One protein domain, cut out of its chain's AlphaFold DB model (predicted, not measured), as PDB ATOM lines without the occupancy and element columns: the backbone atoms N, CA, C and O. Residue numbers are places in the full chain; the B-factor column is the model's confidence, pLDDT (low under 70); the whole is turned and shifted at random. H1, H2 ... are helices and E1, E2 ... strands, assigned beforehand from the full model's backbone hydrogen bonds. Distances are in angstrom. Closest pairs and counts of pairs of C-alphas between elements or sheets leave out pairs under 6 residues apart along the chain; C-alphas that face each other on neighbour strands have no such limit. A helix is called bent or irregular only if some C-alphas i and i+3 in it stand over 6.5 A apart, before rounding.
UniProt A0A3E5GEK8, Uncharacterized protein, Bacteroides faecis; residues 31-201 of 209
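This is residues 31 to 201 of the 209 residues of an uncharacterized protein of Bacteroides faecis (UniProt A0A3E5GEK8). One twisted sheet folds over on itself into two walls that are partly face to face with their strands crossed, like a flattened barrel that is nearly closed. E2, E3, E4, E6 and E7 make one wall, and E5, E8, E9 and E10 the other; along one side the bent strand E9 joins the walls by pairing with E7, and along the other side residues 199 to 200, beyond E10, pair with E2. E1 runs near E10 and turns into E2, while the short helix H1 sits at the rim and only grazes the sheet. The printed part has 171 residues, with one named helix and ten named strands; along the chain E1, E2 and E3 come first, then H1, then E4 to E10; it is mostly strand, though under half of its residues are in named elements, and each pair of neighbour strands in its branched sheet is antiparallel. The whole is compact, with a radius of gyration of the C-alphas of 16.3 A and a rounded outline spanning 41 by 39 by 35 A.

E1, residues 33 to 36, begins at C-alpha 33 (5.082, -32.472, -35.555). E2, residues 39 to 45, is 20.2 A long from first to last C-alpha, and E3, residues 54 to 61, is 22.7 A. H1 follows as residues 65 to 70, with C-alpha 65 at (-12.628, -18.360, -30.615). E4, residues 80 to 89, is 29.3 A long; E5 has residues 101 to 103. E6, residues 117 to 127, measures 26.9 A and bends by 79 degrees at residue 124. E7 is residues 137 to 141 and E8 residues 152 to 156. E9, residues 162 to 173, is the longest strand by residues; it measures 28.2 A and bends by 69 degrees at residue 170. E10, residues 186 to 196, is 31.9 A long and ends at C-alpha 196 (-10.470, -31.183, -20.495).

E1 runs on into E2 across a break of 2 residues, at 83 degrees; it pairs with no named strand and is near E4 and E10. E2 and E3 form an antiparallel hairpin at 163 degrees, with N 41 and O 59 at 2.8 A. E4 lies on the other side of E3 from E2, antiparallel, with N 56 and O 87 at 2.8 A. E6 is the antiparallel neighbour of E4 on the other side from E3, and between E4 and E6 the atoms N 84 and O 120 are 2.9 A apart, within hydrogen-bond range. E6 and E7 form a hairpin, with N 121 and O 139 at 2.8 A. E9 has three neighbours in staggered pairing: E7 and E8 on one side, beside residues 170 to 173 and 162 to 166, and E10 on the other side. N 172 and O 140 are 2.8 A apart between E9 and E7. E8, E9 and E10 are a meander, each strand the antiparallel neighbour of the one before; N 163 and O 155 are at 2.8 A, and N 164 and O 194 at 2.8 A. E5 is an edge strand beside E8, with N 101 and O 154 at 2.8 A. E4 is apart from E9 and from E10. H1 is only just on the sheet, with 5 pairs of C-alphas within 10 A, and grazes it with residues 65 to 66; 1 of its 2 O i to N i+4 pairs is within hydrogen-bond range.

The C-alphas farthest apart, those of Asp 130 and Ser 158, are 46.8 A from each other. The printed part has no cut. The links E4 to E5, E5 to E6 and E9 to E10 are long. Mean pLDDT of the printed part is 87.9, with residues 48 to 51 and 107 to 115 under 70.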
ATOM      1  N   ASP A  31       2.481 -35.693 -39.033       93.75
ATOM      2  CA  ASP A  31       3.693 -35.605 -39.859       93.75
ATOM      3  C   ASP A  31       4.987 -35.410 -39.044       93.75
ATOM      4  O   ASP A  31       5.903 -34.681 -39.429       93.75
ATOM      5  N   GLY A  32       5.043 -36.038 -37.863       91.88
ATOM      6  CA  GLY A  32       6.162 -35.924 -36.925       91.88
ATOM      7  C   GLY A  32       6.241 -34.587 -36.178       91.88
ATOM      8  O   GLY A  32       7.238 -34.335 -35.500       91.88
ATOM      9  N   ARG A  33       5.220 -33.732 -36.293       92.56
ATOM     10  CA  ARG A  33       5.082 -32.472 -35.555       92.56
ATOM     11  C   ARG A  33       4.062 -32.644 -34.441       92.56
ATOM     12  O   ARG A  33       3.024 -33.246 -34.679       92.56
ATOM     13  N   ASN A  34       4.345 -32.075 -33.276       95.25
ATOM     14  CA  ASN A  34       3.417 -32.000 -32.154       95.25
ATOM     15  C   ASN A  34       2.863 -30.572 -32.066       95.25
ATOM     16  O   ASN A  34       3.640 -29.615 -32.131       95.25
ATOM     17  N   ILE A  35       1.543 -30.436 -31.982       94.81
ATOM     18  CA  ILE A  35       0.845 -29.151 -31.929       94.81
ATOM     19  C   ILE A  35      -0.089 -29.161 -30.728       94.81
ATOM     20  O   ILE A  35      -0.980 -30.006 -30.657       94.81
ATOM     21  N   ASP A  36       0.112 -28.212 -29.816       96.25
ATOM     22  CA  ASP A  36      -0.703 -28.035 -28.616       96.25
ATOM     23  C   ASP A  36      -1.878 -27.074 -28.856       96.25
ATOM     24  O   ASP A  36      -1.759 -26.066 -29.563       96.25
ATOM     25  N   PHE A  37      -3.005 -27.353 -28.200       96.56
ATOM     26  CA  PHE A  37      -4.204 -26.516 -28.217       96.56
ATOM     27  C   PHE A  37      -4.593 -26.101 -26.796       96.56
ATOM     28  O   PHE A  37      -4.481 -26.889 -25.857       96.56
ATOM     29  N   GLY A  38      -5.066 -24.863 -26.642       95.81
ATOM     30  CA  GLY A  38      -5.458 -24.292 -25.348       95.81
ATOM     31  C   GLY A  38      -6.966 -24.318 -25.098       95.81
ATOM     32  O   GLY A  38      -7.403 -24.340 -23.943       95.81
ATOM     33  N   TYR A  39      -7.758 -24.369 -26.168       96.00
ATOM     34  CA  TYR A  39      -9.211 -24.263 -26.126       96.00
ATOM     35  C   TYR A  39      -9.862 -25.452 -26.827       96.00
ATOM     36  O   TYR A  39      -9.286 -26.052 -27.734       96.00
ATOM     37  N   ALA A  40     -11.056 -25.797 -26.361       96.69
ATOM     38  CA  ALA A  40     -11.876 -26.885 -26.863       96.69
ATOM     39  C   ALA A  40     -13.347 -26.457 -26.860       96.69
ATOM     40  O   ALA A  40     -13.883 -26.064 -25.816       96.69
ATOM     41  N   TYR A  41     -13.990 -26.582 -28.014       94.94
ATOM     42  CA  TYR A  41     -15.358 -26.169 -28.283       94.94
ATOM     43  C   TYR A  41     -16.191 -27.351 -28.770       94.94
ATOM     44  O   TYR A  41     -15.682 -28.288 -29.386       94.94
ATOM     45  N   PHE A  42     -17.477 -27.308 -28.451       94.12
ATOM     46  CA  PHE A  42     -18.475 -28.285 -28.859       94.12
ATOM     47  C   PHE A  42     -19.600 -27.559 -29.588       94.12
ATOM     48  O   PHE A  42     -20.187 -26.627 -29.031       94.12
ATOM     49  N   SER A  43     -19.939 -28.016 -30.788       91.44
ATOM     50  CA  SER A  43     -21.195 -27.671 -31.451       91.44
ATOM     51  C   SER A  43     -21.962 -28.924 -31.858       91.44
ATOM     52  O   SER A  43     -21.391 -29.989 -32.114       91.44
ATOM     53  N   ILE A  44     -23.284 -28.784 -31.890       90.25
ATOM     54  CA  ILE A  44     -24.208 -29.778 -32.421       90.25
ATOM     55  C   ILE A  44     -25.194 -29.100 -33.365       90.25
ATOM     56  O   ILE A  44     -25.884 -28.157 -32.974       90.25
ATOM     57  N   ASP A  45     -25.317 -29.650 -34.566       85.06
ATOM     58  CA  ASP A  45     -26.347 -29.262 -35.515       85.06
ATOM     59  C   ASP A  45     -27.558 -30.192 -35.414       85.06
ATOM     60  O   ASP A  45     -27.462 -31.408 -35.193       85.06
ATOM     61  N   GLU A  46     -28.746 -29.606 -35.566       81.50
ATOM     62  CA  GLU A  46     -29.976 -30.386 -35.657       81.50
ATOM     63  C   GLU A  46     -29.958 -31.254 -36.927       81.50
ATOM     64  O   GLU A  46     -29.429 -30.828 -37.956       81.50
ATOM     65  N   PRO A  47     -30.582 -32.448 -36.911       77.56
ATOM     66  CA  PRO A  47     -30.500 -33.387 -38.018       77.56
ATOM     67  C   PRO A  47     -30.916 -32.757 -39.348       77.56
ATOM     68  O   PRO A  47     -32.099 -32.481 -39.593       77.56
ATOM     69  N   SER A  48     -29.946 -32.572 -40.244       59.56
ATOM     70  CA  SER A  48     -30.220 -32.149 -41.613       59.56
ATOM     71  C   SER A  48     -30.999 -33.267 -42.326       59.56
ATOM     72  O   SER A  48     -30.726 -34.460 -42.177       59.56
ATOM     73  N   HIS A  49     -32.064 -32.909 -43.043       51.12
ATOM     74  CA  HIS A  49     -33.059 -33.865 -43.535       51.12
ATOM     75  C   HIS A  49     -32.447 -35.047 -44.324       51.12
ATOM     76  O   HIS A  49     -31.573 -34.877 -45.170       51.12
ATOM     77  N   SER A  50     -33.021 -36.238 -44.083       49.47
ATOM     78  CA  SER A  50     -32.667 -37.589 -44.574       49.47
ATOM     79  C   SER A  50     -31.439 -38.253 -43.923       49.47
ATOM     80  O   SER A  50     -30.384 -38.413 -44.522       49.47
ATOM     81  N   GLY A  51     -31.633 -38.721 -42.686       60.72
ATOM     82  CA  GLY A  51     -30.672 -39.553 -41.946       60.72
ATOM     83  C   GLY A  51     -31.048 -39.702 -40.471       60.72
ATOM     84  O   GLY A  51     -30.911 -40.782 -39.909       60.72
ATOM     85  N   GLY A  52     -31.632 -38.646 -39.885       75.62
ATOM     86  CA  GLY A  52     -32.030 -38.632 -38.471       75.62
ATOM     87  C   GLY A  52     -30.839 -38.651 -37.511       75.62
ATOM     88  O   GLY A  52     -31.002 -39.050 -36.363       75.62
ATOM     89  N   LEU A  53     -29.657 -38.270 -38.001       82.12
ATOM     90  CA  LEU A  53     -28.428 -38.173 -37.226       82.12
ATOM     91  C   LEU A  53     -28.170 -36.710 -36.880       82.12
ATOM     92  O   LEU A  53     -28.420 -35.835 -37.703       82.12
ATOM     93  N   TYR A  54     -27.690 -36.481 -35.668       85.50
ATOM     94  CA  TYR A  54     -27.095 -35.228 -35.229       85.50
ATOM     95  C   TYR A  54     -25.647 -35.180 -35.706       85.50
ATOM     96  O   TYR A  54     -24.940 -36.191 -35.589       85.50
ATOM     97  N   ASP A  55     -25.235 -34.019 -36.202       85.50
ATOM     98  CA  ASP A  55     -23.866 -33.739 -36.621       85.50
ATOM     99  C   ASP A  55     -23.171 -32.994 -35.469       85.50
ATOM    100  O   ASP A  55     -23.704 -32.021 -34.933       85.50
ATOM    101  N   TYR A  56     -22.027 -33.508 -35.023       88.06
ATOM    102  CA  TYR A  56     -21.254 -32.964 -33.911       88.06
ATOM    103  C   TYR A  56     -19.893 -32.510 -34.401       88.06
ATOM    104  O   TYR A  56     -19.216 -33.270 -35.098       88.06
ATOM    105  N   THR A  57     -19.452 -31.351 -33.923       91.44
ATOM    106  CA  THR A  57     -18.089 -30.867 -34.134       91.44
ATOM    107  C   THR A  57     -17.421 -30.636 -32.789       91.44
ATOM    108  O   THR A  57     -17.925 -29.912 -31.927       91.44
ATOM    109  N   LEU A  58     -16.268 -31.276 -32.607       94.75
ATOM    110  CA  LEU A  58     -15.328 -30.963 -31.538       94.75
ATOM    111  C   LEU A  58     -14.178 -30.183 -32.162       94.75
ATOM    112  O   LEU A  58     -13.438 -30.730 -32.979       94.75
ATOM    113  N   GLU A  59     -14.042 -28.920 -31.790       95.38
ATOM    114  CA  GLU A  59     -13.006 -28.034 -32.312       95.38
ATOM    115  C   GLU A  59     -11.984 -27.733 -31.219       95.38
ATOM    116  O   GLU A  59     -12.339 -27.392 -30.090       95.38
ATOM    117  N   PHE A  60     -10.703 -27.845 -31.552       96.94
ATOM    118  CA  PHE A  60      -9.587 -27.557 -30.660       96.94
ATOM    119  C   PHE A  60      -8.706 -26.494 -31.295       96.94
ATOM    120  O   PHE A  60      -8.287 -26.648 -32.440       96.94
ATOM    121  N   THR A  61      -8.401 -25.426 -30.566       95.12
ATOM    122  CA  THR A  61      -7.683 -24.271 -31.122       95.12
ATOM    123  C   THR A  61      -6.576 -23.788 -30.193       95.12
ATOM    124  O   THR A  61      -6.604 -23.959 -28.969       95.12
ATOM    125  N   ASN A  62      -5.570 -23.140 -30.780       93.62
ATOM    126  CA  ASN A  62      -4.540 -22.417 -30.027       93.62
ATOM    127  C   ASN A  62      -4.932 -20.950 -29.739       93.62
ATOM    128  O   ASN A  62      -4.112 -20.171 -29.258       93.62
ATOM    129  N   TYR A  63      -6.174 -20.570 -30.041       90.62
ATOM    130  CA  TYR A  63      -6.712 -19.225 -29.881       90.62
ATOM    131  C   TYR A  63      -8.114 -19.267 -29.270       90.62
ATOM    132  O   TYR A  63      -8.869 -20.206 -29.501       90.62
ATOM    133  N   ASP A  64      -8.490 -18.220 -28.541       90.56
ATOM    134  CA  ASP A  64      -9.840 -18.092 -27.989       90.56
ATOM    135  C   ASP A  64     -10.830 -17.642 -29.077       90.56
ATOM    136  O   ASP A  64     -10.896 -16.459 -29.432       90.56
ATOM    137  N   TYR A  65     -11.610 -18.590 -29.594       84.31
ATOM    138  CA  TYR A  65     -12.628 -18.360 -30.615       84.31
ATOM    139  C   TYR A  65     -13.702 -17.356 -30.162       84.31
ATOM    140  O   TYR A  65     -14.040 -16.420 -30.890       84.31
ATOM    141  N   LEU A  66     -14.194 -17.471 -28.926       86.44
ATOM    142  CA  LEU A  66     -15.245 -16.591 -28.403       86.44
ATOM    143  C   LEU A  66     -14.766 -15.149 -28.224       86.44
ATOM    144  O   LEU A  66     -15.549 -14.199 -28.361       86.44
ATOM    145  N   SER A  67     -13.485 -14.961 -27.915       86.50
ATOM    146  CA  SER A  67     -12.875 -13.631 -27.901       86.50
ATOM    147  C   SER A  67     -12.761 -13.035 -29.304       86.50
ATOM    148  O   SER A  67     -13.000 -11.833 -29.469       86.50
ATOM    149  N   ILE A  68     -12.477 -13.850 -30.325       85.00
ATOM    150  CA  ILE A  68     -12.426 -13.399 -31.725       85.00
ATOM    151  C   ILE A  68     -13.806 -12.967 -32.212       85.00
ATOM    152  O   ILE A  68     -13.907 -11.902 -32.813       85.00
ATOM    153  N   LEU A  69     -14.879 -13.693 -31.883       82.56
ATOM    154  CA  LEU A  69     -16.244 -13.292 -32.257       82.56
ATOM    155  C   LEU A  69     -16.597 -11.865 -31.802       82.56
ATOM    156  O   LEU A  69     -17.325 -11.144 -32.480       82.56
ATOM    157  N   LYS A  70     -16.060 -11.423 -30.660       86.62
ATOM    158  CA  LYS A  70     -16.278 -10.065 -30.134       86.62
ATOM    159  C   LYS A  70     -15.397  -9.014 -30.809       86.62
ATOM    160  O   LYS A  70     -15.743  -7.834 -30.795       86.62
ATOM    161  N   ASN A  71     -14.248  -9.416 -31.345       87.62
ATOM    162  CA  ASN A  71     -13.305  -8.535 -32.022       87.62
ATOM    163  C   ASN A  71     -12.547  -9.289 -33.133       87.62
ATOM    164  O   ASN A  71     -11.389  -9.675 -32.924       87.62
ATOM    165  N   PRO A  72     -13.153  -9.464 -34.322       83.19
ATOM    166  CA  PRO A  72     -12.555 -10.255 -35.401       83.19
ATOM    167  C   PRO A  72     -11.196  -9.719 -35.863       83.19
ATOM    168  O   PRO A  72     -10.278 -10.480 -36.148       83.19
ATOM    169  N   ALA A  73     -11.000  -8.397 -35.820       85.50
ATOM    170  CA  ALA A  73      -9.726  -7.765 -36.168       85.50
ATOM    171  C   ALA A  73      -8.553  -8.210 -35.270       85.50
ATOM    172  O   ALA A  73      -7.395  -8.018 -35.631       85.50
ATOM    173  N   SER A  74      -8.830  -8.804 -34.103       85.88
ATOM    174  CA  SER A  74      -7.801  -9.285 -33.179       85.88
ATOM    175  C   SER A  74      -7.028 -10.507 -33.679       85.88
ATOM    176  O   SER A  74      -5.968 -10.787 -33.111       85.88
ATOM    177  N   ILE A  75      -7.525 -11.219 -34.699       85.38
ATOM    178  CA  ILE A  75      -6.875 -12.414 -35.257       85.38
ATOM    179  C   ILE A  75      -6.063 -12.138 -36.524       85.38
ATOM    180  O   ILE A  75      -5.208 -12.942 -36.889       85.38
ATOM    181  N   VAL A  76      -6.281 -10.989 -37.169       86.50
ATOM    182  CA  VAL A  76      -5.628 -10.646 -38.440       86.50
ATOM    183  C   VAL A  76      -4.105 -10.690 -38.290       86.50
ATOM    184  O   VAL A  76      -3.534 -10.059 -37.396       86.50
ATOM    185  N   GLY A  77      -3.446 -11.446 -39.171       84.31
ATOM    186  CA  GLY A  77      -1.989 -11.614 -39.179       84.31
ATOM    187  C   GLY A  77      -1.420 -12.500 -38.061       84.31
ATOM    188  O   GLY A  77      -0.197 -12.633 -37.963       84.31
ATOM    189  N   LYS A  78      -2.259 -13.099 -37.206       88.50
ATOM    190  CA  LYS A  78      -1.814 -14.070 -36.199       88.50
ATOM    191  C   LYS A  78      -1.782 -15.475 -36.784       88.50
ATOM    192  O   LYS A  78      -2.653 -15.854 -37.558       88.50
ATOM    193  N   LYS A  79      -0.798 -16.255 -36.332       90.94
ATOM    194  CA  LYS A  79      -0.730 -17.689 -36.605       90.94
ATOM    195  C   LYS A  79      -1.705 -18.434 -35.707       90.94
ATOM    196  O   LYS A  79      -1.515 -18.479 -34.491       90.94
ATOM    197  N   ILE A  80      -2.708 -19.031 -36.320       91.50
ATOM    198  CA  ILE A  80      -3.723 -19.839 -35.660       91.50
ATOM    199  C   ILE A  80      -3.597 -21.294 -36.079       91.50
ATOM    200  O   ILE A  80      -3.147 -21.593 -37.176       91.50
ATOM    201  N   SER A  81      -3.942 -22.215 -35.197       93.62
ATOM    202  CA  SER A  81      -4.048 -23.630 -35.535       93.62
ATOM    203  C   SER A  81      -5.340 -24.175 -34.968       93.62
ATOM    204  O   SER A  81      -5.738 -23.801 -33.859       93.62
ATOM    205  N   SER A  82      -5.956 -25.067 -35.729       94.25
ATOM    206  CA  SER A  82      -7.200 -25.724 -35.374       94.25
ATOM    207  C   SER A  82      -7.137 -27.208 -35.707       94.25
ATOM    208  O   SER A  82      -6.451 -27.645 -36.635       94.25
ATOM    209  N   PHE A  83      -7.840 -27.988 -34.901       96.12
ATOM    210  CA  PHE A  83      -8.100 -29.393 -35.136       96.12
ATOM    211  C   PHE A  83      -9.585 -29.656 -34.939       96.12
ATOM    212  O   PHE A  83     -10.139 -29.323 -33.892       96.12
ATOM    213  N   TYR A  84     -10.209 -30.269 -35.935       94.31
ATOM    214  CA  TYR A  84     -11.624 -30.603 -35.928       94.31
ATOM    215  C   TYR A  84     -11.795 -32.112 -35.862       94.31
ATOM    216  O   TYR A  84     -11.089 -32.855 -36.543       94.31
ATOM    217  N   ILE A  85     -12.758 -32.559 -35.061       93.88
ATOM    218  CA  ILE A  85     -13.330 -33.900 -35.145       93.88
ATOM    219  C   ILE A  85     -14.819 -33.730 -35.428       93.88
ATOM    220  O   ILE A  85     -15.577 -33.337 -34.538       93.88
ATOM    221  N   GLY A  86     -15.231 -34.047 -36.652       89.25
ATOM    222  CA  GLY A  86     -16.638 -34.179 -37.014       89.25
ATOM    223  C   GLY A  86     -17.099 -35.605 -36.742       89.25
ATOM    224  O   GLY A  86     -16.381 -36.540 -37.088       89.25
ATOM    225  N   PHE A  87     -18.262 -35.812 -36.122       84.06
ATOM    226  CA  PHE A  87     -18.868 -37.144 -36.030       84.06
ATOM    227  C   PHE A  87     -20.394 -37.104 -35.955       84.06
ATOM    228  O   PHE A  87     -20.989 -36.099 -35.579       84.06
ATOM    229  N   THR A  88     -21.045 -38.221 -36.288       82.81
ATOM    230  CA  THR A  88     -22.514 -38.297 -36.351       82.81
ATOM    231  C   THR A  88     -23.106 -39.325 -35.394       82.81
ATOM    232  O   THR A  88     -22.541 -40.397 -35.157       82.81
ATOM    233  N   SER A  89     -24.283 -39.032 -34.835       81.19
ATOM    234  CA  SER A  89     -24.991 -39.970 -33.952       81.19
ATOM    235  C   SER A  89     -26.516 -39.874 -34.070       81.19
ATOM    236  O   SER A  89     -27.056 -38.779 -34.191       81.19
ATOM    237  N   PRO A  90     -27.249 -41.002 -33.961       81.25
ATOM    238  CA  PRO A  90     -28.716 -40.999 -33.929       81.25
ATOM    239  C   PRO A  90     -29.291 -40.432 -32.622       81.25
ATOM    240  O   PRO A  90     -30.470 -40.095 -32.550       81.25
ATOM    241  N   ASN A  91     -28.476 -40.353 -31.571       84.69
ATOM    242  CA  ASN A  91     -28.855 -39.780 -30.288       84.69
ATOM    243  C   ASN A  91     -28.383 -38.332 -30.202       84.69
ATOM    244  O   ASN A  91     -27.270 -38.031 -30.642       84.69
ATOM    245  N   LYS A  92     -29.206 -37.487 -29.568       88.81
ATOM    246  CA  LYS A  92     -28.829 -36.137 -29.149       88.81
ATOM    247  C   LYS A  92     -28.046 -36.203 -27.841       88.81
ATOM    248  O   LYS A  92     -28.561 -36.723 -26.850       88.81
ATOM    249  N   TYR A  93     -26.852 -35.638 -27.837       88.69
ATOM    250  CA  TYR A  93     -25.999 -35.462 -26.675       88.69
ATOM    251  C   TYR A  93     -25.822 -33.972 -26.423       88.69
ATOM    252  O   TYR A  93     -25.727 -33.181 -27.359       88.69
ATOM    253  N   ASP A  94     -25.802 -33.593 -25.153       89.38
ATOM    254  CA  ASP A  94     -25.355 -32.266 -24.754       89.38
ATOM    255  C   ASP A  94     -23.861 -32.306 -24.415       89.38
ATOM    256  O   ASP A  94     -23.260 -33.372 -24.244       89.38
ATOM    257  N   ILE A  95     -23.268 -31.128 -24.268       90.38
ATOM    258  CA  ILE A  95     -21.851 -30.962 -23.954       90.38
ATOM    259  C   ILE A  95     -21.383 -31.740 -22.713       90.38
ATOM    260  O   ILE A  95     -20.231 -32.162 -22.640       90.38
ATOM    261  N   ASN A  96     -22.248 -31.992 -21.730       88.56
ATOM    262  CA  ASN A  96     -21.926 -32.730 -20.506       88.56
ATOM    263  C   ASN A  96     -22.258 -34.228 -20.599       88.56
ATOM    264  O   ASN A  96     -21.969 -34.970 -19.652       88.56
ATOM    265  N   SER A  97     -22.832 -34.691 -21.709       91.31
ATOM    266  CA  SER A  97     -23.306 -36.064 -21.896       91.31
ATOM    267  C   SER A  97     -22.826 -36.725 -23.192       91.31
ATOM    268  O   SER A  97     -23.464 -37.675 -23.649       91.31
ATOM    269  N   LEU A  98     -21.679 -36.298 -23.744       91.38
ATOM    270  CA  LEU A  98     -21.032 -37.001 -24.858       91.38
ATOM    271  C   LEU A  98     -20.871 -38.496 -24.532       91.38
ATOM    272  O   LEU A  98     -20.552 -38.849 -23.387       91.38
ATOM    273  N   PRO A  99     -21.088 -39.379 -25.518       90.62
ATOM    274  CA  PRO A  99     -21.118 -40.809 -25.282       90.62
ATOM    275  C   PRO A  99     -19.710 -41.340 -24.999       90.62
ATOM    276  O   PRO A  99     -18.772 -41.063 -25.738       90.62
ATOM    277  N   GLU A 100     -19.568 -42.140 -23.942       93.25
ATOM    278  CA  GLU A 100     -18.326 -42.864 -23.666       93.25
ATOM    279  C   GLU A 100     -18.281 -44.164 -24.478       93.25
ATOM    280  O   GLU A 100     -19.278 -44.885 -24.576       93.25
ATOM    281  N   GLY A 101     -17.121 -44.482 -25.047       92.69
ATOM    282  CA  GLY A 101     -16.921 -45.685 -25.841       92.69
ATOM    283  C   GLY A 101     -15.861 -45.536 -26.922       92.69
ATOM    284  O   GLY A 101     -15.142 -44.540 -27.004       92.69
ATOM    285  N   GLU A 102     -15.779 -46.569 -27.755       91.62
ATOM    286  CA  GLU A 102     -14.974 -46.567 -28.970       91.62
ATOM    287  C   GLU A 102     -15.891 -46.452 -30.186       91.62
ATOM    288  O   GLU A 102     -16.816 -47.249 -30.363       91.62
ATOM    289  N   PHE A 103     -15.605 -45.471 -31.030       87.94
ATOM    290  CA  PHE A 103     -16.316 -45.171 -32.259       87.94
ATOM    291  C   PHE A 103     -15.388 -45.531 -33.417       87.94
ATOM    292  O   PHE A 103     -14.364 -44.866 -33.611       87.94
ATOM    293  N   PRO A 104     -15.676 -46.622 -34.146       86.06
ATOM    294  CA  PRO A 104     -14.865 -47.016 -35.281       86.06
ATOM    295  C   PRO A 104     -14.798 -45.905 -36.317       86.06
ATOM    296  O   PRO A 104     -15.801 -45.241 -36.584       86.06
ATOM    297  N   TYR A 105     -13.628 -45.745 -36.931       86.44
ATOM    298  CA  TYR A 105     -13.550 -44.950 -38.142       86.44
ATOM    299  C   TYR A 105     -14.434 -45.595 -39.206       86.44
ATOM    300  O   TYR A 105     -14.340 -46.794 -39.489       86.44
ATOM    301  N   SER A 106     -15.284 -44.785 -39.810       77.31
ATOM    302  CA  SER A 106     -15.963 -45.130 -41.042       77.31
ATOM    303  C   SER A 106     -15.809 -43.946 -41.980       77.31
ATOM    304  O   SER A 106     -15.667 -42.801 -41.557       77.31
ATOM    305  N   ARG A 107     -15.736 -44.230 -43.275       67.94
ATOM    306  CA  ARG A 107     -15.619 -43.167 -44.270       67.94
ATOM    307  C   ARG A 107     -16.954 -42.460 -44.374       67.94
ATOM    308  O   ARG A 107     -17.990 -43.122 -44.277       67.94
ATOM    309  N   TYR A 108     -16.916 -41.169 -44.688       62.09
ATOM    310  CA  TYR A 108     -18.101 -40.438 -45.106       62.09
ATOM    311  C   TYR A 108     -18.820 -41.228 -46.212       62.09
ATOM    312  O   TYR A 108     -18.347 -41.354 -47.344       62.09
ATOM    313  N   SER A 109     -19.950 -41.835 -45.862       54.22
ATOM    314  CA  SER A 109     -20.798 -42.556 -46.801       54.22
ATOM    315  C   SER A 109     -21.900 -41.605 -47.227       54.22
ATOM    316  O   SER A 109     -22.623 -41.068 -46.391       54.22
ATOM    317  N   SER A 110     -22.104 -41.457 -48.536       52.56
ATOM    318  CA  SER A 110     -23.256 -40.726 -49.083       52.56
ATOM    319  C   SER A 110     -24.604 -41.263 -48.572       52.56
ATOM    320  O   SER A 110     -25.624 -40.581 -48.658       52.56
ATOM    321  N   ASN A 111     -24.615 -42.465 -47.986       51.56
ATOM    322  CA  ASN A 111     -25.708 -42.970 -47.174       51.56
ATOM    323  C   ASN A 111     -25.470 -42.621 -45.694       51.56
ATOM    324  O   ASN A 111     -24.896 -43.431 -44.968       51.56
ATOM    325  N   LYS A 112     -25.976 -41.452 -45.263       56.16
ATOM    326  CA  LYS A 112     -25.996 -40.878 -43.891       56.16
ATOM    327  C   LYS A 112     -26.693 -41.746 -42.816       56.16
ATOM    328  O   LYS A 112     -27.536 -41.265 -42.064       56.16
ATOM    329  N   LYS A 113     -26.461 -43.057 -42.799       54.22
ATOM    330  CA  LYS A 113     -27.159 -44.022 -41.931       54.22
ATOM    331  C   LYS A 113     -26.267 -44.641 -40.864       54.22
ATOM    332  O   LYS A 113     -26.782 -45.374 -40.025       54.22
ATOM    333  N   GLU A 114     -24.969 -44.371 -40.899       59.00
ATOM    334  CA  GLU A 114     -23.998 -44.948 -39.975       59.00
ATOM    335  C   GLU A 114     -23.155 -43.831 -39.367       59.00
ATOM    336  O   GLU A 114     -22.786 -42.883 -40.060       59.00
ATOM    337  N   SER A 115     -22.888 -43.951 -38.066       59.34
ATOM    338  CA  SER A 115     -21.970 -43.067 -37.361       59.34
ATOM    339  C   SER A 115     -20.586 -43.159 -37.994       59.34
ATOM    340  O   SER A 115     -20.047 -44.254 -38.181       59.34
ATOM    341  N   TYR A 116     -20.022 -42.003 -38.307       75.62
ATOM    342  CA  TYR A 116     -18.662 -41.852 -38.808       75.62
ATOM    343  C   TYR A 116     -17.969 -40.738 -38.038       75.62
ATOM    344  O   TYR A 116     -18.649 -39.955 -37.371       75.62
ATOM    345  N   TYR A 117     -16.643 -40.686 -38.124       81.50
ATOM    346  CA  TYR A 117     -15.901 -39.502 -37.727       81.50
ATOM    347  C   TYR A 117     -14.853 -39.150 -38.781       81.50
ATOM    348  O   TYR A 117     -14.296 -40.034 -39.435       81.50
ATOM    349  N   GLU A 118     -14.587 -37.862 -38.928       88.19
ATOM    350  CA  GLU A 118     -13.520 -37.318 -39.758       88.19
ATOM    351  C   GLU A 118     -12.752 -36.254 -38.986       88.19
ATOM    352  O   GLU A 118     -13.213 -35.757 -37.955       88.19
ATOM    353  N   CYS A 119     -11.546 -35.953 -39.455       92.38
ATOM    354  CA  CYS A 119     -10.722 -34.934 -38.837       92.38
ATOM    355  C   CYS A 119     -10.033 -34.059 -39.871       92.38
ATOM    356  O   CYS A 119      -9.542 -34.581 -40.876       92.38
ATOM    357  N   GLU A 120      -9.917 -32.780 -39.533       94.00
ATOM    358  CA  GLU A 120      -9.235 -31.738 -40.300       94.00
ATOM    359  C   GLU A 120      -8.242 -31.026 -39.378       94.00
ATOM    360  O   GLU A 120      -8.553 -30.745 -38.219       94.00
ATOM    361  N   ILE A 121      -7.028 -30.759 -39.859       94.69
ATOM    362  CA  ILE A 121      -5.960 -30.112 -39.091       94.69
ATOM    363  C   ILE A 121      -5.411 -28.946 -39.911       94.69
ATOM    364  O   ILE A 121      -4.744 -29.160 -40.924       94.69
ATOM    365  N   GLY A 122      -5.610 -27.719 -39.433       93.44
ATOM    366  CA  GLY A 122      -4.978 -26.516 -39.973       93.44
ATOM    367  C   GLY A 122      -3.830 -26.061 -39.081       93.44
ATOM    368  O   GLY A 122      -4.045 -25.724 -37.917       93.44
ATOM    369  N   ILE A 123      -2.601 -26.023 -39.605       92.56
ATOM    370  CA  ILE A 123      -1.413 -25.589 -38.856       92.56
ATOM    371  C   ILE A 123      -0.943 -24.218 -39.326       92.56
ATOM    372  O   ILE A 123      -0.686 -24.003 -40.513       92.56
ATOM    373  N   ASN A 124      -0.749 -23.314 -38.361       90.06
ATOM    374  CA  ASN A 124      -0.252 -21.953 -38.577       90.06
ATOM    375  C   ASN A 124      -0.992 -21.222 -39.712       90.06
ATOM    376  O   ASN A 124      -0.375 -20.544 -40.537       90.06
ATOM    377  N   GLY A 125      -2.316 -21.371 -39.723       88.19
ATOM    378  CA  GLY A 125      -3.253 -20.562 -40.477       88.19
ATOM    379  C   GLY A 125      -3.041 -19.071 -40.234       88.19
ATOM    380  O   GLY A 125      -2.646 -18.665 -39.142       88.19
ATOM    381  N   THR A 126      -3.276 -18.233 -41.233       86.44
ATOM    382  CA  THR A 126      -3.336 -16.777 -41.081       86.44
ATOM    383  C   THR A 126      -4.493 -16.249 -41.907       86.44
ATOM    384  O   THR A 126      -4.572 -16.532 -43.100       86.44
ATOM    385  N   ILE A 127      -5.347 -15.455 -41.261       81.94
ATOM    386  CA  ILE A 127      -6.376 -14.657 -41.924       81.94
ATOM    387  C   ILE A 127      -5.765 -13.288 -42.206       81.94
ATOM    388  O   ILE A 127      -5.328 -12.575 -41.288       81.94
ATOM    389  N   ASN A 128      -5.687 -12.936 -43.482       78.44
ATOM    390  CA  ASN A 128      -5.169 -11.655 -43.931       78.44
ATOM    391  C   ASN A 128      -6.254 -10.572 -43.866       78.44
ATOM    392  O   ASN A 128      -7.442 -10.835 -43.708       78.44
ATOM    393  N   SER A 129      -5.846  -9.304 -43.950       77.12
ATOM    394  CA  SER A 129      -6.772  -8.165 -43.836       77.12
ATOM    395  C   SER A 129      -7.792  -8.066 -44.975       77.12
ATOM    396  O   SER A 129      -8.784  -7.355 -44.843       77.12
ATOM    397  N   ASP A 130      -7.511  -8.715 -46.099       76.25
ATOM    398  CA  ASP A 130      -8.393  -8.881 -47.256       76.25
ATOM    399  C   ASP A 130      -9.337 -10.088 -47.124       76.25
ATOM    400  O   ASP A 130     -10.194 -10.267 -47.984       76.25
ATOM    401  N   GLY A 131      -9.231 -10.854 -46.033       71.44
ATOM    402  CA  GLY A 131     -10.014 -12.064 -45.788       71.44
ATOM    403  C   GLY A 131      -9.395 -13.325 -46.385       71.44
ATOM    404  O   GLY A 131      -9.923 -14.405 -46.148       71.44
ATOM    405  N   ASP A 132      -8.276 -13.214 -47.111       73.31
ATOM    406  CA  ASP A 132      -7.603 -14.383 -47.669       73.31
ATOM    407  C   ASP A 132      -7.006 -15.235 -46.547       73.31
ATOM    408  O   ASP A 132      -6.308 -14.741 -45.650       73.31
ATOM    409  N   GLU A 133      -7.240 -16.536 -46.642       79.69
ATOM    410  CA  GLU A 133      -6.715 -17.519 -45.713       79.69
ATOM    411  C   GLU A 133      -5.528 -18.248 -46.333       79.69
ATOM    412  O   GLU A 133      -5.479 -18.555 -47.524       79.69
ATOM    413  N   SER A 134      -4.536 -18.531 -45.504       81.31
ATOM    414  CA  SER A 134      -3.423 -19.411 -45.850       81.31
ATOM    415  C   SER A 134      -3.109 -20.273 -44.648       81.31
ATOM    416  O   SER A 134      -3.300 -19.821 -43.522       81.31
ATOM    417  N   CYS A 135      -2.603 -21.481 -44.858       85.62
ATOM    418  CA  CYS A 135      -2.041 -22.297 -43.791       85.62
ATOM    419  C   CYS A 135      -0.624 -22.731 -44.149       85.62
ATOM    420  O   CYS A 135      -0.267 -22.871 -45.318       85.62
ATOM    421  N   GLU A 136       0.217 -22.944 -43.140       90.88
ATOM    422  CA  GLU A 136       1.531 -23.542 -43.384       90.88
ATOM    423  C   GLU A 136       1.371 -24.987 -43.858       90.88
ATOM    424  O   GLU A 136       2.128 -25.454 -44.705       90.88
ATOM    425  N   GLN A 137       0.387 -25.685 -43.296       94.62
ATOM    426  CA  GLN A 137       0.089 -27.059 -43.635       94.62
ATOM    427  C   GLN A 137      -1.347 -27.399 -43.244       94.62
ATOM    428  O   GLN A 137      -1.767 -27.116 -42.121       94.62
ATOM    429  N   TYR A 138      -2.048 -28.065 -44.155       95.50
ATOM    430  CA  TYR A 138      -3.380 -28.611 -43.931       95.50
ATOM    431  C   TYR A 138      -3.371 -30.136 -44.073       95.50
ATOM    432  O   TYR A 138      -2.617 -30.684 -44.893       95.50
ATOM    433  N   TYR A 139      -4.170 -30.813 -43.251       95.88
ATOM    434  CA  TYR A 139      -4.361 -32.256 -43.297       95.88
ATOM    435  C   TYR A 139      -5.827 -32.630 -43.122       95.88
ATOM    436  O   TYR A 139      -6.533 -32.013 -42.331       95.88
ATOM    437  N   GLU A 140      -6.220 -33.734 -43.742       94.75
ATOM    438  CA  GLU A 140      -7.503 -34.394 -43.499       94.75
ATOM    439  C   GLU A 140      -7.286 -35.887 -43.278       94.75
ATOM    440  O   GLU A 140      -6.251 -36.449 -43.647       94.75
ATOM    441  N   THR A 141      -8.262 -36.559 -42.677       92.88
ATOM    442  CA  THR A 141      -8.220 -38.018 -42.526       92.88
ATOM    443  C   THR A 141      -8.209 -38.716 -43.886       92.88
ATOM    444  O   THR A 141      -8.983 -38.366 -44.765       92.88
ATOM    445  N   ASP A 142      -7.373 -39.741 -44.077       92.69
ATOM    446  CA  ASP A 142      -7.314 -40.480 -45.341       92.69
ATOM    447  C   ASP A 142      -8.564 -41.366 -45.538       92.69
ATOM    448  O   ASP A 142      -8.707 -42.428 -44.932       92.69
ATOM    449  N   TRP A 143      -9.463 -40.952 -46.435       88.69
ATOM    450  CA  TRP A 143     -10.658 -41.715 -46.825       88.69
ATOM    451  C   TRP A 143     -10.395 -42.786 -47.899       88.69
ATOM    452  O   TRP A 143     -11.330 -43.430 -48.395       88.69
ATOM    453  N   ASN A 144      -9.144 -43.006 -48.311       88.50
ATOM    454  CA  ASN A 144      -8.810 -44.070 -49.253       88.50
ATOM    455  C   ASN A 144      -9.020 -45.459 -48.644       88.50
ATOM    456  O   ASN A 144      -8.824 -45.709 -47.455       88.50
ATOM    457  N   SER A 145      -9.340 -46.426 -49.506       87.75
ATOM    458  CA  SER A 145      -9.520 -47.800 -49.049       87.75
ATOM    459  C   SER A 145      -8.240 -48.467 -48.584       87.75
ATOM    460  O   SER A 145      -7.266 -48.497 -49.330       87.75
ATOM    461  N   GLY A 146      -8.283 -49.072 -47.393       88.75
ATOM    462  CA  GLY A 146      -7.127 -49.715 -46.767       88.75
ATOM    463  C   GLY A 146      -6.217 -48.755 -45.996       88.75
ATOM    464  O   GLY A 146      -5.145 -49.175 -45.563       88.75
ATOM    465  N   TYR A 147      -6.618 -47.490 -45.855       90.31
ATOM    466  CA  TYR A 147      -5.903 -46.449 -45.113       90.31
ATOM    467  C   TYR A 147      -6.760 -45.859 -43.988       90.31
ATOM    468  O   TYR A 147      -6.526 -44.748 -43.537       90.31
ATOM    469  N   GLU A 148      -7.746 -46.614 -43.510       89.75
ATOM    470  CA  GLU A 148      -8.649 -46.198 -42.443       89.75
ATOM    471  C   GLU A 148      -7.891 -45.837 -41.159       89.75
ATOM    472  O   GLU A 148      -6.980 -46.559 -40.739       89.75
ATOM    473  N   SER A 149      -8.277 -44.738 -40.511       93.62
ATOM    474  CA  SER A 149      -7.790 -44.386 -39.173       93.62
ATOM    475  C   SER A 149      -8.289 -45.372 -38.104       93.62
ATOM    476  O   SER A 149      -9.176 -46.194 -38.333       93.62
ATOM    477  N   GLY A 150      -7.696 -45.304 -36.910       93.38
ATOM    478  CA  GLY A 150      -8.126 -46.068 -35.738       93.38
ATOM    479  C   GLY A 150      -9.466 -45.592 -35.168       93.38
ATOM    480  O   GLY A 150     -10.164 -44.784 -35.760       93.38
ATOM    481  N   ASN A 151      -9.845 -46.077 -33.989       93.06
ATOM    482  CA  ASN A 151     -11.089 -45.643 -33.348       93.06
ATOM    483  C   ASN A 151     -10.924 -44.257 -32.706       93.06
ATOM    484  O   ASN A 151      -9.875 -43.970 -32.122       93.06
ATOM    485  N   LEU A 152     -11.989 -43.455 -32.745       94.12
ATOM    486  CA  LEU A 152     -12.191 -42.343 -31.823       94.12
ATOM    487  C   LEU A 152     -12.607 -42.926 -30.473       94.12
ATOM    488  O   LEU A 152     -13.561 -43.696 -30.385       94.12
ATOM    489  N   ILE A 153     -11.881 -42.589 -29.417       95.81
ATOM    490  CA  ILE A 153     -12.122 -43.109 -28.074       95.81
ATOM    491  C   ILE A 153     -12.535 -41.941 -27.190       95.81
ATOM    492  O   ILE A 153     -11.753 -41.012 -27.016       95.81
ATOM    493  N   ILE A 154     -13.723 -42.007 -26.596       95.62
ATOM    494  CA  ILE A 154     -14.239 -40.991 -25.671       95.62
ATOM    495  C   ILE A 154     -14.433 -41.644 -24.304       95.62
ATOM    496  O   ILE A 154     -15.107 -42.662 -24.183       95.62
ATOM    497  N   ASN A 155     -13.849 -41.060 -23.261       96.75
ATOM    498  CA  ASN A 155     -14.030 -41.475 -21.870       96.75
ATOM    499  C   ASN A 155     -14.217 -40.255 -20.968       96.75
ATOM    500  O   ASN A 155     -13.885 -39.129 -21.350       96.75
ATOM    501  N   LYS A 156     -14.648 -40.492 -19.728       95.06
ATOM    502  CA  LYS A 156     -14.535 -39.523 -18.638       95.06
ATOM    503  C   LYS A 156     -13.485 -39.930 -17.613       95.06
ATOM    504  O   LYS A 156     -13.350 -41.091 -17.233       95.06
ATOM    505  N   THR A 157     -12.729 -38.948 -17.140       93.81
ATOM    506  CA  THR A 157     -11.836 -39.125 -15.994       93.81
ATOM    507  C   THR A 157     -12.649 -39.206 -14.700       93.81
ATOM    508  O   THR A 157     -13.816 -38.812 -14.645       93.81
ATOM    509  N   SER A 158     -12.020 -39.645 -13.608       92.19
ATOM    510  CA  SER A 158     -12.635 -39.613 -12.273       92.19
ATOM    511  C   SER A 158     -12.999 -38.202 -11.792       92.19
ATOM    512  O   SER A 158     -13.802 -38.057 -10.876       92.19
ATOM    513  N   GLU A 159     -12.412 -37.164 -12.396       90.94
ATOM    514  CA  GLU A 159     -12.692 -35.746 -12.124       90.94
ATOM    515  C   GLU A 159     -13.859 -35.207 -12.976       90.94
ATOM    516  O   GLU A 159     -14.221 -34.033 -12.881       90.94
ATOM    517  N   GLY A 160     -14.454 -36.054 -13.822       90.38
ATOM    518  CA  GLY A 160     -15.535 -35.683 -14.733       90.38
ATOM    519  C   GLY A 160     -15.078 -34.861 -15.940       90.38
ATOM    520  O   GLY A 160     -15.915 -34.216 -16.567       90.38
ATOM    521  N   LEU A 161     -13.777 -34.857 -16.253       95.12
ATOM    522  CA  LEU A 161     -13.243 -34.290 -17.496       95.12
ATOM    523  C   LEU A 161     -13.425 -35.291 -18.632       95.12
ATOM    524  O   LEU A 161     -13.368 -36.498 -18.396       95.12
ATOM    525  N   TYR A 162     -13.579 -34.809 -19.859       96.81
ATOM    526  CA  TYR A 162     -13.467 -35.679 -21.021       96.81
ATOM    527  C   TYR A 162     -12.019 -36.053 -21.258       96.81
ATOM    528  O   TYR A 162     -11.121 -35.244 -21.041       96.81
ATOM    529  N   LYS A 163     -11.822 -37.279 -21.729       97.69
ATOM    530  CA  LYS A 163     -10.573 -37.787 -22.266       97.69
ATOM    531  C   LYS A 163     -10.858 -38.377 -23.642       97.69
ATOM    532  O   LYS A 163     -11.567 -39.381 -23.732       97.69
ATOM    533  N   ILE A 164     -10.330 -37.747 -24.686       97.44
ATOM    534  CA  ILE A 164     -10.547 -38.140 -26.080       97.44
ATOM    535  C   ILE A 164      -9.216 -38.533 -26.706       97.44
ATOM    536  O   ILE A 164      -8.224 -37.826 -26.558       97.44
ATOM    537  N   GLU A 165      -9.186 -39.674 -27.385       97.88
ATOM    538  CA  GLU A 165      -7.987 -40.197 -28.033       97.88
ATOM    539  C   GLU A 165      -8.303 -40.685 -29.448       97.88
ATOM    540  O   GLU A 165      -9.303 -41.371 -29.665       97.88
ATOM    541  N   ILE A 166      -7.384 -40.432 -30.380       97.19
ATOM    542  CA  ILE A 166      -7.261 -41.194 -31.627       97.19
ATOM    543  C   ILE A 166      -5.808 -41.640 -31.721       97.19
ATOM    544  O   ILE A 166      -4.903 -40.839 -31.936       97.19
ATOM    545  N   ARG A 167      -5.557 -42.931 -31.506       97.00
ATOM    546  CA  ARG A 167      -4.179 -43.434 -31.356       97.00
ATOM    547  C   ARG A 167      -3.429 -43.583 -32.671       97.00
ATOM    548  O   ARG A 167      -2.209 -43.548 -32.665       97.00
ATOM    549  N   ASN A 168      -4.161 -43.797 -33.762       96.19
ATOM    550  CA  ASN A 168      -3.605 -43.946 -35.099       96.19
ATOM    551  C   ASN A 168      -4.470 -43.136 -36.063       96.19
ATOM    552  O   ASN A 168      -5.587 -43.548 -36.371       96.19
ATOM    553  N   LEU A 169      -3.966 -41.996 -36.516       96.06
ATOM    554  CA  LEU A 169      -4.535 -41.230 -37.615       96.06
ATOM    555  C   LEU A 169      -3.757 -41.553 -38.884       96.06
ATOM    556  O   LEU A 169      -2.530 -41.470 -38.894       96.06
ATOM    557  N   ASN A 170      -4.474 -41.886 -39.945       96.38
ATOM    558  CA  ASN A 170      -3.957 -41.851 -41.304       96.38
ATOM    559  C   ASN A 170      -4.460 -40.563 -41.946       96.38
ATOM    560  O   ASN A 170      -5.650 -40.261 -41.873       96.38
ATOM    561  N   LEU A 171      -3.549 -39.792 -42.529       96.31
ATOM    562  CA  LEU A 171      -3.812 -38.432 -42.982       96.31
ATOM    563  C   LEU A 171      -3.377 -38.248 -44.437       96.31
ATOM    564  O   LEU A 171      -2.349 -38.782 -44.863       96.31
ATOM    565  N   LEU A 172      -4.123 -37.430 -45.168       96.50
ATOM    566  CA  LEU A 172      -3.700 -36.788 -46.405       96.50
ATOM    567  C   LEU A 172      -3.185 -35.389 -46.069       96.50
ATOM    568  O   LEU A 172      -3.788 -34.681 -45.272       96.50
ATOM    569  N   ALA A 173      -2.062 -34.998 -46.664       96.50
ATOM    570  CA  ALA A 173      -1.437 -33.697 -46.465       96.50
ATOM    571  C   ALA A 173      -1.511 -32.871 -47.751       96.50
ATOM    572  O   ALA A 173      -1.054 -33.330 -48.805       96.50
ATOM    573  N   ALA A 174      -2.033 -31.650 -47.650       94.88
ATOM    574  CA  ALA A 174      -1.982 -30.675 -48.734       94.88
ATOM    575  C   ALA A 174      -0.528 -30.255 -49.012       94.88
ATOM    576  O   ALA A 174       0.384 -30.513 -48.215       94.88
ATOM    577  N   GLU A 175      -0.300 -29.590 -50.141       91.62
ATOM    578  CA  GLU A 175       0.963 -28.879 -50.335       91.62
ATOM    579  C   GLU A 175       1.032 -27.679 -49.368       91.62
ATOM    580  O   GLU A 175      -0.002 -27.087 -49.056       91.62
ATOM    581  N   PRO A 176       2.220 -27.294 -48.870       90.50
ATOM    582  CA  PRO A 176       2.344 -26.137 -47.988       90.50
ATOM    583  C   PRO A 176       1.786 -24.858 -48.626       90.50
ATOM    584  O   PRO A 176       2.161 -24.515 -49.749       90.50
ATOM    585  N   GLY A 177       0.941 -24.124 -47.898       86.62
ATOM    586  CA  GLY A 177       0.263 -22.929 -48.416       86.62
ATOM    587  C   GLY A 177      -1.059 -23.196 -49.141       86.62
ATOM    588  O   GLY A 177      -1.663 -22.238 -49.615       86.62
ATOM    589  N   ASP A 178      -1.498 -24.452 -49.235       85.31
ATOM    590  CA  ASP A 178      -2.737 -24.870 -49.893       85.31
ATOM    591  C   ASP A 178      -3.654 -25.616 -48.906       85.31
ATOM    592  O   ASP A 178      -3.197 -26.191 -47.915       85.31
ATOM    593  N   PHE A 179      -4.949 -25.617 -49.200       86.75
ATOM    594  CA  PHE A 179      -5.986 -26.357 -48.480       86.75
ATOM    595  C   PHE A 179      -6.557 -27.511 -49.310       86.75
ATOM    596  O   PHE A 179      -7.319 -28.320 -48.795       86.75
ATOM    597  N   ASP A 180      -6.200 -27.618 -50.592       89.25
ATOM    598  CA  ASP A 180      -6.701 -28.674 -51.465       89.25
ATOM    599  C   ASP A 180      -6.261 -30.064 -50.977       89.25
ATOM    600  O   ASP A 180      -5.068 -30.389 -50.961       89.25
ATOM    601  N   ILE A 181      -7.228 -30.914 -50.629       91.25
ATOM    602  CA  ILE A 181      -7.023 -32.336 -50.351       91.25
ATOM    603  C   ILE A 181      -7.781 -33.171 -51.379       91.25
ATOM    604  O   ILE A 181      -8.952 -32.964 -51.681       91.25
ATOM    605  N   HIS A 182      -7.098 -34.187 -51.898       89.94
ATOM    606  CA  HIS A 182      -7.689 -35.199 -52.761       89.94
ATOM    607  C   HIS A 182      -6.973 -36.542 -52.580       89.94
ATOM    608  O   HIS A 182      -5.865 -36.617 -52.051       89.94
ATOM    609  N   GLU A 183      -7.571 -37.618 -53.093       86.19
ATOM    610  CA  GLU A 183      -7.163 -39.011 -52.844       86.19
ATOM    611  C   GLU A 183      -5.676 -39.334 -53.097       86.19
ATOM    612  O   GLU A 183      -5.112 -40.214 -52.446       86.19
ATOM    613  N   SER A 184      -5.030 -38.629 -54.031       89.94
ATOM    614  CA  SER A 184      -3.621 -38.830 -54.398       89.94
ATOM    615  C   SER A 184      -2.619 -37.934 -53.661       89.94
ATOM    616  O   SER A 184      -1.424 -38.001 -53.966       89.94
ATOM    617  N   LYS A 185      -3.067 -37.098 -52.713       94.06
ATOM    618  CA  LYS A 185      -2.168 -36.273 -51.899       94.06
ATOM    619  C   LYS A 185      -1.234 -37.136 -51.048       94.06
ATOM    620  O   LYS A 185      -1.423 -38.343 -50.863       94.06
ATOM    621  N   ARG A 186      -0.175 -36.502 -50.542       95.69
ATOM    622  CA  ARG A 186       0.845 -37.165 -49.729       95.69
ATOM    623  C   ARG A 186       0.206 -37.760 -48.477       95.69
ATOM    624  O   ARG A 186      -0.494 -37.073 -47.748       95.69
ATOM    625  N   LYS A 187       0.508 -39.028 -48.211       96.38
ATOM    626  CA  LYS A 187       0.034 -39.737 -47.022       96.38
ATOM    627  C   LYS A 187       0.996 -39.541 -45.864       96.38
ATOM    628  O   LYS A 187       2.213 -39.598 -46.054       96.38
ATOM    629  N   THR A 188       0.454 -39.352 -44.674       96.81
ATOM    630  CA  THR A 188       1.211 -39.300 -43.426       96.81
ATOM    631  C   THR A 188       0.384 -39.891 -42.287       96.81
ATOM    632  O   THR A 188      -0.733 -40.369 -42.497       96.81
ATOM    633  N   THR A 189       0.950 -39.921 -41.088       97.19
ATOM    634  CA  THR A 189       0.307 -40.484 -39.901       97.19
ATOM    635  C   THR A 189       0.334 -39.509 -38.739       97.19
ATOM    636  O   THR A 189       1.160 -38.591 -38.700       97.19
ATOM    637  N   GLY A 190      -0.526 -39.760 -37.761       97.19
ATOM    638  CA  GLY A 190      -0.626 -38.947 -36.563       97.19
ATOM    639  C   GLY A 190      -1.308 -39.636 -35.389       97.19
ATOM    640  O   GLY A 190      -1.655 -40.818 -35.445       97.19
ATOM    641  N   SER A 191      -1.531 -38.862 -34.336       98.06
ATOM    642  CA  SER A 191      -2.351 -39.227 -33.181       98.06
ATOM    643  C   SER A 191      -2.940 -37.984 -32.535       98.06
ATOM    644  O   SER A 191      -2.411 -36.890 -32.688       98.06
ATOM    645  N   PHE A 192      -4.020 -38.151 -31.786       98.38
ATOM    646  CA  PHE A 192      -4.652 -37.072 -31.043       98.38
ATOM    647  C   PHE A 192      -4.904 -37.473 -29.593       98.38
ATOM    648  O   PHE A 192      -5.283 -38.616 -29.309       98.38
ATOM    649  N   TYR A 193      -4.743 -36.507 -28.693       98.44
ATOM    650  CA  TYR A 193      -5.102 -36.623 -27.289       98.44
ATOM    651  C   TYR A 193      -5.695 -35.314 -26.775       98.44
ATOM    652  O   TYR A 193      -5.075 -34.258 -26.882       98.44
ATOM    653  N   PHE A 194      -6.818 -35.420 -26.077       98.25
ATOM    654  CA  PHE A 194      -7.419 -34.343 -25.305       98.25
ATOM    655  C   PHE A 194      -7.828 -34.825 -23.915       98.25
ATOM    656  O   PHE A 194      -8.372 -35.915 -23.749       98.25
ATOM    657  N   GLU A 195      -7.603 -33.981 -22.917       97.94
ATOM    658  CA  GLU A 195      -8.182 -34.058 -21.585       97.94
ATOM    659  C   GLU A 195      -8.644 -32.660 -21.164       97.94
ATOM    660  O   GLU A 195      -7.835 -31.729 -21.100       97.94
ATOM    661  N   GLY A 196      -9.931 -32.493 -20.860       96.50
ATOM    662  CA  GLY A 196     -10.470 -31.183 -20.495       96.50
ATOM    663  C   GLY A 196     -11.992 -31.098 -20.477       96.50
ATOM    664  O   GLY A 196     -12.702 -32.098 -20.343       96.50
ATOM    665  N   ARG A 197     -12.488 -29.865 -20.573       95.69
ATOM    666  CA  ARG A 197     -13.906 -29.529 -20.745       95.69
ATOM    667  C   ARG A 197     -14.092 -28.849 -22.094       95.69
ATOM    668  O   ARG A 197     -13.135 -28.353 -22.672       95.69
ATOM    669  N   PHE A 198     -15.328 -28.822 -22.561       94.62
ATOM    670  CA  PHE A 198     -15.702 -28.066 -23.745       94.62
ATOM    671  C   PHE A 198     -16.441 -26.794 -23.337       94.62
ATOM    672  O   PHE A 198     -17.104 -26.763 -22.293       94.62
ATOM    673  N   GLU A 199     -16.373 -25.783 -24.191       94.00
ATOM    674  CA  GLU A 199     -17.336 -24.683 -24.238       94.00
ATOM    675  C   GLU A 199     -18.394 -24.955 -25.311       94.00
ATOM    676  O   GLU A 199     -18.066 -25.382 -26.417       94.00
ATOM    677  N   ASP A 200     -19.669 -24.749 -24.969       91.56
ATOM    678  CA  ASP A 200     -20.782 -24.971 -25.897       91.56
ATOM    679  C   ASP A 200     -20.925 -23.757 -26.800       91.56
ATOM    680  O   ASP A 200     -21.188 -22.645 -26.327       91.56
ATOM    681  N   VAL A 201     -20.754 -23.986 -28.095       90.94
ATOM    682  CA  VAL A 201     -20.858 -22.958 -29.123       90.94
ATOM    683  C   VAL A 201     -22.001 -23.224 -30.104       90.94
ATOM    684  O   VAL A 201     -22.159 -22.487 -31.068       90.94
TER     685      VAL A 201